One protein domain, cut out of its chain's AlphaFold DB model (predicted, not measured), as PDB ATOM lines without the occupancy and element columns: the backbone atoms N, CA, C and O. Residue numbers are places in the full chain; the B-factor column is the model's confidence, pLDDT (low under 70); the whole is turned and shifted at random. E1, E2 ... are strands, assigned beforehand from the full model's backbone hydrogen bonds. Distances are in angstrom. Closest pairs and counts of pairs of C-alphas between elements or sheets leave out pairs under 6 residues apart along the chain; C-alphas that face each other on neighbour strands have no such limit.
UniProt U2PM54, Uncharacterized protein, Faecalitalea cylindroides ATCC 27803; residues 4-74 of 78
ATOM      1  N   LYS A   4     145.087 276.716 303.937       87.81
ATOM      2  CA  LYS A   4     145.928 276.002 302.961       87.81
ATOM      3  C   LYS A   4     145.625 274.504 302.900       87.81
ATOM      4  O   LYS A   4     145.803 273.916 301.840       87.81
ATOM      5  N   ASP A   5     145.168 273.913 304.001       90.06
ATOM      6  CA  ASP A   5     144.840 272.487 304.059       90.06
ATOM      7  C   ASP A   5     143.541 272.219 303.299       90.06
ATOM      8  O   ASP A   5     143.491 271.304 302.486       90.06
ATOM      9  N   ILE A   6     142.540 273.097 303.458       90.62
ATOM     10  CA  ILE A   6     141.246 273.021 302.752       90.62
ATOM     11  C   ILE A   6     141.440 272.987 301.228       90.62
ATOM     12  O   ILE A   6     140.763 272.241 300.529       90.62
ATOM     13  N   LEU A   7     142.400 273.754 300.698       90.50
ATOM     14  CA  LEU A   7     142.701 273.777 299.260       90.50
ATOM     15  C   LEU A   7     143.231 272.442 298.718       90.50
ATOM     16  O   LEU A   7     143.110 272.193 297.523       90.50
ATOM     17  N   LYS A   8     143.838 271.609 299.569       91.12
ATOM     18  CA  LYS A   8     144.434 270.321 299.184       91.12
ATOM     19  C   LYS A   8     143.500 269.135 299.412       91.12
ATOM     20  O   LYS A   8     143.842 268.025 299.020       91.12
ATOM     21  N   MET A   9     142.371 269.352 300.080       91.94
ATOM     22  CA  MET A   9     141.398 268.300 300.338       91.94
ATOM     23  C   MET A   9     140.716 267.862 299.041       91.94
ATOM     24  O   MET A   9     140.499 268.664 298.123       91.94
ATOM     25  N   GLU A  10     140.346 266.585 299.002       92.12
ATOM     26  CA  GLU A  10     139.499 266.040 297.952       92.12
ATOM     27  C   GLU A  10     138.119 266.704 297.995       92.12
ATOM     28  O   GLU A  10     137.596 267.036 299.063       92.12
ATOM     29  N   THR A  11     137.550 266.963 296.821       92.69
ATOM     30  CA  THR A  11     136.186 267.477 296.731       92.69
ATOM     31  C   THR A  11     135.206 266.323 296.894       92.69
ATOM     32  O   THR A  11     135.333 265.325 296.198       92.69
ATOM     33  N   ILE A  12     134.236 266.485 297.795       94.12
ATOM     34  CA  ILE A  12     133.175 265.505 298.078       94.12
ATOM     35  C   ILE A  12     131.810 265.917 297.509       94.12
ATOM     36  O   ILE A  12     130.903 265.092 297.415       94.12
ATOM     37  N   ALA A  13     131.629 267.198 297.177       93.75
ATOM     38  CA  ALA A  13     130.443 267.705 296.496       93.75
ATOM     39  C   ALA A  13     130.741 269.031 295.785       93.75
ATOM     40  O   ALA A  13     131.663 269.755 296.165       93.75
ATOM     41  N   TYR A  14     129.929 269.383 294.793       92.19
ATOM     42  CA  TYR A  14     130.018 270.644 294.065       92.19
ATOM     43  C   TYR A  14     128.701 271.412 294.111       92.19
ATOM     44  O   TYR A  14     127.619 270.833 294.082       92.19
ATOM     45  N   TYR A  15     128.809 272.735 294.084       92.31
ATOM     46  CA  TYR A  15     127.702 273.645 293.838       92.31
ATOM     47  C   TYR A  15     128.088 274.599 292.704       92.31
ATOM     48  O   TYR A  15     129.187 275.158 292.688       92.31
ATOM     49  N   SER A  16     127.197 274.761 291.722       85.12
ATOM     50  CA  SER A  16     127.475 275.490 290.474       85.12
ATOM     51  C   SER A  16     127.646 277.003 290.668       85.12
ATOM     52  O   SER A  16     128.257 277.673 289.833       85.12
ATOM     53  N   GLY A  17     127.154 277.558 291.778       86.75
ATOM     54  CA  GLY A  17     127.331 278.967 292.117       86.75
ATOM     55  C   GLY A  17     128.769 279.346 292.499       86.75
ATOM     56  O   GLY A  17     129.645 278.508 292.698       86.75
ATOM     57  N   PHE A  18     129.013 280.652 292.641       86.56
ATOM     58  CA  PHE A  18     130.289 281.226 293.112       86.56
ATOM     59  C   PHE A  18     131.527 280.856 292.278       86.56
ATOM     60  O   PHE A  18     132.626 280.741 292.826       86.56
ATOM     61  N   ASN A  19     131.366 280.732 290.954       87.00
ATOM     62  CA  ASN A  19     132.426 280.314 290.026       87.00
ATOM     63  C   ASN A  19     133.018 278.939 290.392       87.00
ATOM     64  O   ASN A  19     134.241 278.763 290.385       87.00
ATOM     65  N   GLY A  20     132.144 277.996 290.749       87.75
ATOM     66  CA  GLY A  20     132.511 276.673 291.235       87.75
ATOM     67  C   GLY A  20     132.798 276.699 292.730       87.75
ATOM     68  O   GLY A  20     133.873 277.134 293.158       87.75
ATOM     69  N   LEU A  21     131.825 276.236 293.513       93.06
ATOM     70  CA  LEU A  21     131.974 275.984 294.938       93.06
ATOM     71  C   LEU A  21     132.218 274.490 295.159       93.06
ATOM     72  O   LEU A  21     131.364 273.657 294.875       93.06
ATOM     73  N   GLU A  22     133.389 274.162 295.685       94.56
ATOM     74  CA  GLU A  22     133.777 272.800 296.034       94.56
ATOM     75  C   GLU A  22     133.599 272.580 297.530       94.56
ATOM     76  O   GLU A  22     134.173 273.306 298.341       94.56
ATOM     77  N   ILE A  23     132.846 271.558 297.910       94.56
ATOM     78  CA  ILE A  23     132.727 271.101 299.289       94.56
ATOM     79  C   ILE A  23     133.814 270.063 299.535       94.56
ATOM     80  O   ILE A  23     133.907 269.070 298.823       94.56
ATOM     81  N   LYS A  24     134.643 270.296 300.547       94.62
ATOM     82  CA  LYS A  24     135.798 269.458 300.889       94.62
ATOM     83  C   LYS A  24     135.516 268.501 302.040       94.62
ATOM     84  O   LYS A  24     136.122 267.444 302.136       94.62
ATOM     85  N   GLY A  25     134.612 268.876 302.938       93.81
ATOM     86  CA  GLY A  25     134.293 268.079 304.115       93.81
ATOM     87  C   GLY A  25     133.398 268.818 305.095       93.81
ATOM     88  O   GLY A  25     133.105 270.004 304.919       93.81
ATOM     89  N   ILE A  26     132.993 268.099 306.138       93.88
ATOM     90  CA  ILE A  26     132.222 268.628 307.262       93.88
ATOM     91  C   ILE A  26     133.009 268.352 308.546       93.88
ATOM     92  O   ILE A  26     133.435 267.225 308.788       93.88
ATOM     93  N   GLU A  27     133.213 269.389 309.353       94.50
ATOM     94  CA  GLU A  27     133.697 269.277 310.726       94.50
ATOM     95  C   GLU A  27     132.484 269.225 311.658       94.50
ATOM     96  O   GLU A  27     131.740 270.204 311.742       94.50
ATOM     97  N   TYR A  28     132.299 268.102 312.352       93.75
ATOM     98  CA  TYR A  28     131.217 267.919 313.320       93.75
ATOM     99  C   TYR A  28     131.636 268.363 314.727       93.75
ATOM    100  O   TYR A  28     132.791 268.172 315.121       93.75
ATOM    101  N   GLY A  29     130.708 268.925 315.502       92.19
ATOM    102  CA  GLY A  29     130.982 269.358 316.875       92.19
ATOM    103  C   GLY A  29     129.772 269.964 317.584       92.19
ATOM    104  O   GLY A  29     128.636 269.606 317.310       92.19
ATOM    105  N   ILE A  30     130.017 270.895 318.519       92.62
ATOM    106  CA  ILE A  30     128.942 271.716 319.122       92.62
ATOM    107  C   ILE A  30     128.242 272.541 318.035       92.62
ATOM    108  O   ILE A  30     127.026 272.695 318.036       92.62
ATOM    109  N   ASP A  31     129.049 273.063 317.114       94.62
ATOM    110  CA  ASP A  31     128.617 273.693 315.882       94.62
ATOM    111  C   ASP A  31     129.272 272.946 314.724       94.62
ATOM    112  O   ASP A  31     130.493 272.750 314.734       94.62
ATOM    113  N   ASP A  32     128.482 272.605 313.712       95.75
ATOM    114  CA  ASP A  32     128.994 271.950 312.518       95.75
ATOM    115  C   ASP A  32     129.452 272.982 311.486       95.75
ATOM    116  O   ASP A  32     128.850 274.051 311.323       95.75
ATOM    117  N   TYR A  33     130.530 272.665 310.772       95.69
ATOM    118  CA  TYR A  33     131.106 273.542 309.758       95.69
ATOM    119  C   TYR A  33     131.366 272.796 308.457       95.69
ATOM    120  O   TYR A  33     131.932 271.711 308.448       95.69
ATOM    121  N   VAL A  34     131.040 273.434 307.338       95.19
ATOM    122  CA  VAL A  34     131.489 273.020 306.012       95.19
ATOM    123  C   VAL A  34     132.844 273.645 305.718       95.19
ATOM    124  O   VAL A  34     133.045 274.856 305.864       95.19
ATOM    125  N   LEU A  35     133.755 272.810 305.234       95.38
ATOM    126  CA  LEU A  35     134.994 273.225 304.597       95.38
ATOM    127  C   LEU A  35     134.742 273.285 303.095       95.38
ATOM    128  O   LEU A  35     134.378 272.279 302.487       95.38
ATOM    129  N   CYS A  36     134.908 274.456 302.487       94.31
ATOM    130  CA  CYS A  36     134.653 274.624 301.060       94.31
ATOM    131  C   CYS A  36     135.615 275.602 300.390       94.31
ATOM    132  O   CYS A  36     136.308 276.379 301.046       94.31
ATOM    133  N   VAL A  37     135.670 275.554 299.062       95.12
ATOM    134  CA  VAL A  37     136.511 276.409 298.225       95.12
ATOM    135  C   VAL A  37     135.642 277.053 297.156       95.12
ATOM    136  O   VAL A  37     135.046 276.349 296.353       95.12
ATOM    137  N   SER A  38     135.563 278.384 297.133       93.88
ATOM    138  CA  SER A  38     134.879 279.115 296.058       93.88
ATOM    139  C   SER A  38     135.856 279.573 294.979       93.88
ATOM    140  O   SER A  38     137.049 279.732 295.244       93.88
ATOM    141  N   GLY A  39     135.361 279.833 293.767       90.69
ATOM    142  CA  GLY A  39     136.192 280.304 292.659       90.69
ATOM    143  C   GLY A  39     137.119 279.239 292.076       90.69
ATOM    144  O   GLY A  39     138.131 279.598 291.467       90.69
ATOM    145  N   ALA A  40     136.788 277.957 292.258       86.31
ATOM    146  CA  ALA A  40     137.586 276.845 291.751       86.31
ATOM    147  C   ALA A  40     137.733 276.882 290.220       86.31
ATOM    148  O   ALA A  40     138.790 276.541 289.697       86.31
ATOM    149  N   TRP A  41     136.725 277.380 289.494       84.06
ATOM    150  CA  TRP A  41     136.732 277.404 288.025       84.06
ATOM    151  C   TRP A  41     137.424 278.634 287.419       84.06
ATOM    152  O   TRP A  41     137.762 278.624 286.243       84.06
ATOM    153  N   ASN A  42     137.666 279.691 288.203       86.00
ATOM    154  CA  ASN A  42     138.264 280.947 287.716       86.00
ATOM    155  C   ASN A  42     139.746 281.105 288.123       86.00
ATOM    156  O   ASN A  42     140.270 282.216 288.197       86.00
ATOM    157  N   GLY A  43     140.413 280.005 288.497       81.44
ATOM    158  CA  GLY A  43     141.837 279.992 288.864       81.44
ATOM    159  C   GLY A  43     142.201 280.789 290.126       81.44
ATOM    160  O   GLY A  43     143.380 281.004 290.399       81.44
ATOM    161  N   LYS A  44     141.210 281.244 290.909       88.88
ATOM    162  CA  LYS A  44     141.398 282.018 292.150       88.88
ATOM    163  C   LYS A  44     140.657 281.352 293.317       88.88
ATOM    164  O   LYS A  44     139.724 281.956 293.855       88.88
ATOM    165  N   PRO A  45     141.053 280.125 293.709       92.00
ATOM    166  CA  PRO A  45     140.363 279.380 294.749       92.00
ATOM    167  C   PRO A  45     140.491 280.086 296.102       92.00
ATOM    168  O   PRO A  45     141.585 280.447 296.545       92.00
ATOM    169  N   LYS A  46     139.359 280.285 296.775       93.62
ATOM    170  CA  LYS A  46     139.282 280.884 298.110       93.62
ATOM    171  C   LYS A  46     138.721 279.856 299.088       93.62
ATOM    172  O   LYS A  46     137.562 279.480 298.937       93.62
ATOM    173  N   PRO A  47     139.504 279.410 300.080       94.88
ATOM    174  CA  PRO A  47     139.032 278.473 301.086       94.88
ATOM    175  C   PRO A  47     138.190 279.187 302.148       94.88
ATOM    176  O   PRO A  47     138.545 280.276 302.618       94.88
ATOM    177  N   HIS A  48     137.116 278.532 302.573       94.62
ATOM    178  CA  HIS A  48     136.180 278.995 303.587       94.62
ATOM    179  C   HIS A  48     135.884 277.887 304.589       94.62
ATOM    180  O   HIS A  48     135.912 276.698 304.275       94.62
ATOM    181  N   ARG A  49     135.561 278.324 305.801       95.00
ATOM    182  CA  ARG A  49     135.005 277.496 306.863       95.00
ATOM    183  C   ARG A  49     133.700 278.151 307.279       95.00
ATOM    184  O   ARG A  49     133.726 279.236 307.860       95.00
ATOM    185  N   LEU A  50     132.581 277.541 306.915       95.19
ATOM    186  CA  LEU A  50     131.253 278.133 307.059       95.19
ATOM    187  C   LEU A  50     130.431 277.310 308.036       95.19
ATOM    188  O   LEU A  50     130.394 276.090 307.924       95.19
ATOM    189  N   LYS A  51     129.772 277.976 308.984       95.94
ATOM    190  CA  LYS A  51     128.854 277.315 309.912       95.94
ATOM    191  C   LYS A  51     127.668 276.731 309.140       95.94
ATOM    192  O   LYS A  51     127.123 277.405 308.259       95.94
ATOM    193  N   ILE A  52     127.285 275.507 309.483       96.56
ATOM    194  CA  ILE A  52     126.058 274.876 309.008       96.56
ATOM    195  C   ILE A  52     124.907 275.370 309.872       96.56
ATOM    196  O   ILE A  52     124.980 275.396 311.101       96.56
ATOM    197  N   TYR A  53     123.838 275.780 309.209       96.00
ATOM    198  CA  TYR A  53     122.591 276.148 309.846       96.00
ATOM    199  C   TYR A  53     121.546 275.098 309.514       96.00
ATOM    200  O   TYR A  53     121.337 274.768 308.347       96.00
ATOM    201  N   TYR A  54     120.869 274.622 310.550       94.25
ATOM    202  CA  TYR A  54     119.809 273.634 310.435       94.25
ATOM    203  C   TYR A  54     118.445 274.313 310.540       94.25
ATOM    204  O   TYR A  54     118.235 275.188 311.382       94.25
ATOM    205  N   THR A  55     117.522 273.920 309.671       91.88
ATOM    206  CA  THR A  55     116.086 274.162 309.825       91.88
ATOM    207  C   THR A  55     115.382 272.834 310.095       91.88
ATOM    208  O   THR A  55     116.020 271.785 310.126       91.88
ATOM    209  N   SER A  56     114.064 272.863 310.288       90.44
ATOM    210  CA  SER A  56     113.251 271.651 310.434       90.44
ATOM    211  C   SER A  56     113.302 270.718 309.220       90.44
ATOM    212  O   SER A  56     112.977 269.546 309.355       90.44
ATOM    213  N   GLU A  57     113.676 271.232 308.048       87.38
ATOM    214  CA  GLU A  57     113.594 270.502 306.780       87.38
ATOM    215  C   GLU A  57     114.955 270.327 306.108       87.38
ATOM    216  O   GLU A  57     115.190 269.298 305.492       87.38
ATOM    217  N   ASN A  58     115.858 271.309 306.223       91.50
ATOM    218  CA  ASN A  58     117.091 271.340 305.439       91.50
ATOM    219  C   ASN A  58     118.271 271.949 306.203       91.50
ATOM    220  O   ASN A  58     118.114 272.703 307.167       91.50
ATOM    221  N   ALA A  59     119.475 271.668 305.711       94.44
ATOM    222  CA  ALA A  59     120.711 272.291 306.165       94.44
ATOM    223  C   ALA A  59     121.239 273.263 305.104       94.44
ATOM    224  O   ALA A  59     121.122 273.019 303.904       94.44
ATOM    225  N   TYR A  60     121.822 274.380 305.529       95.69
ATOM    226  CA  TYR A  60     122.357 275.380 304.609       95.69
ATOM    227  C   TYR A  60     123.593 276.081 305.167       95.69
ATOM    228  O   TYR A  60     123.804 276.160 306.377       95.69
ATOM    229  N   ILE A  61     124.387 276.658 304.270       95.81
ATOM    230  CA  ILE A  61     125.528 277.520 304.598       95.81
ATOM    231  C   ILE A  61     125.295 278.931 304.061       95.81
ATOM    232  O   ILE A  61     124.466 279.151 303.174       95.81
ATOM    233  N   LYS A  62     126.020 279.911 304.608       95.06
ATOM    234  CA  LYS A  62     126.002 281.292 304.112       95.06
ATOM    235  C   LYS A  62     127.371 281.687 303.578       95.06
ATOM    236  O   LYS A  62     128.327 281.744 304.346       95.06
ATOM    237  N   LEU A  63     127.455 282.020 302.293       93.19
ATOM    238  CA  LEU A  63     128.666 282.543 301.657       93.19
ATOM    239  C   LEU A  63     128.366 283.920 301.064       93.19
ATOM    240  O   LEU A  63     127.474 284.056 300.236       93.19
ATOM    241  N   HIS A  64     129.090 284.957 301.492       88.00
ATOM    242  CA  HIS A  64     128.852 286.343 301.054       88.00
ATOM    243  C   HIS A  64     127.378 286.782 301.162       88.00
ATOM    244  O   HIS A  64     126.868 287.442 300.266       88.00
ATOM    245  N   TRP A  65     126.709 286.410 302.262       87.12
ATOM    246  CA  TRP A  65     125.285 286.684 302.540       87.12
ATOM    247  C   TRP A  65     124.271 285.881 301.723       87.12
ATOM    248  O   TRP A  65     123.083 285.916 302.038       87.12
ATOM    249  N   TYR A  66     124.720 285.089 300.755       91.62
ATOM    250  CA  TYR A  66     123.864 284.165 300.027       91.62
ATOM    251  C   TYR A  66     123.672 282.873 300.811       91.62
ATOM    252  O   TYR A  66     124.635 282.301 301.329       91.62
ATOM    253  N   LYS A  67     122.423 282.413 300.876       93.19
ATOM    254  CA  LYS A  67     122.049 281.113 301.426       93.19
ATOM    255  C   LYS A  67     122.270 280.043 300.360       93.19
ATOM    256  O   LYS A  67     121.738 280.173 299.266       93.19
ATOM    257  N   ILE A  68     123.015 279.001 300.708       94.00
ATOM    258  CA  ILE A  68     123.260 277.842 299.848       94.00
ATOM    259  C   ILE A  68     122.707 276.616 300.574       94.00
ATOM    260  O   ILE A  68     123.283 276.220 301.596       94.00
ATOM    261  N   PRO A  69     121.576 276.061 300.117       94.44
ATOM    262  CA  PRO A  69     121.058 274.795 300.617       94.44
ATOM    263  C   PRO A  69     122.046 273.657 300.314       94.44
ATOM    264  O   PRO A  69     122.626 273.596 299.229       94.44
ATOM    265  N   LEU A  70     122.303 272.780 301.287       92.56
ATOM    266  CA  LEU A  70     123.259 271.680 301.108       92.56
ATOM    267  C   LEU A  70     122.703 270.551 300.229       92.56
ATOM    268  O   LEU A  70     123.482 269.817 299.633       92.56
ATOM    269  N   ASP A  71     121.383 270.445 300.107       92.00
ATOM    270  CA  ASP A  71     120.668 269.543 299.197       92.00
ATOM    271  C   ASP A  71     120.798 269.945 297.719       92.00
ATOM    272  O   ASP A  71     120.689 269.093 296.840       92.00
ATOM    273  N   GLU A  72     121.125 271.208 297.428       91.62
ATOM    274  CA  GLU A  72     121.494 271.650 296.074       91.62
ATOM    275  C   GLU A  72     122.946 271.287 295.702       91.62
ATOM    276  O   GLU A  72     123.361 271.469 294.554       91.62
ATOM    277  N   CYS A  73     123.751 270.792 296.653       92.25
ATOM    278  CA  CYS A  73     125.113 270.347 296.371       92.25
ATOM    279  C   CYS A  73     125.099 268.945 295.749       92.25
ATOM    280  O   CYS A  73     124.586 267.986 296.324       92.25
ATOM    281  N   ILE A  74     125.747 268.802 294.597       91.44
ATOM    282  CA  ILE A  74     125.874 267.528 293.894       91.44
ATOM    283  C   ILE A  74     127.064 266.780 294.476       91.44
ATOM    284  O   ILE A  74     128.210 267.205 294.317       91.44
TER     285      ILE A  74
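What this domain is: This is residues 4 to 74 of the 78 residues of an uncharacterized protein of Faecalitalea cylindroides ATCC 27803 (UniProt U2PM54). A strongly twisted antiparallel sheet of four strands, E1 to E4, has a separate two-stranded hairpin, E5 and E6, over one face, with E5 the nearer strand to E3 and E4. Residues 4 to 9 lie over the opposite face, and residues 70 to 74 run back toward E1. The printed part has 71 residues with no named helix and six named strands, E1 to E6 in chain order; the larger sheet has the order E1, E2, E3, E4. The class is all strand, though under half of the residues, 31 of 71, are in named elements. The whole is compact, with a radius of gyration of the C-alphas of 11.5 A, and elongated, with spans of 37 by 22 by 21 A.

Where its parts are: E1, residues 13 to 15, begins at C-alpha 13 (130.443, 267.705, 296.496) and is 7.1 A long. E2, residues 21 to 27, is the longest strand by residues and measures 17.2 A. E3, residues 33 to 38, is 15.3 A long, and E4, residues 46 to 51, is 16.1 A long, ending at C-alpha 51 (128.854, 277.315, 309.912). E5, residues 59 to 63, is 13.7 A long. E6, residues 66 to 69, is 9.8 A long and ends at C-alpha 69 (121.058, 274.795, 300.617).

How they stand to each other: E1, E2, E3 and E4 form a meander, each strand the antiparallel neighbour of the one before, with E1 and E4 as edge strands. From edge to edge the strands' lines turn by 81 degrees. In the hairpin of E1 and E2, directions 133 degrees apart, N 15 and O 21 are within hydrogen-bond range at 2.8 A. In the hairpin of E2 and E3, at 160 degrees, N 24 and O 35 are 2.8 A apart and N 35 and O 25 2.9 A. In the hairpin of E3 and E4, at 154 degrees, N 34 and O 50 are 2.8 A apart. The closest C-alphas of E4 and E5 are those of Leu 50 and Ile 61, 6.3 A apart; those of E3 and E5 are Val 34 and Ile 61, 7.6 A apart. E5 and E6 are an antiparallel hairpin at 152 degrees, with N 61 and O 68 at 2.9 A. Residues 53 to 54 form a short antiparallel pairing with residues 59 to 60 of E5. E6 is apart from E1, E2, E3 and E4.

The domain as a whole: The two C-alphas farthest apart are those of Gly 43 and Ser 56, at 36.8 A. The printed part has no cut. The links from E1 to E2, E2 to E3 and E5 to E6 are tight; those from E3 to E4 and E4 to E5 are short, with 7 residues each. The mean pLDDT of the printed part is 92.1, and no printed residue is under 70.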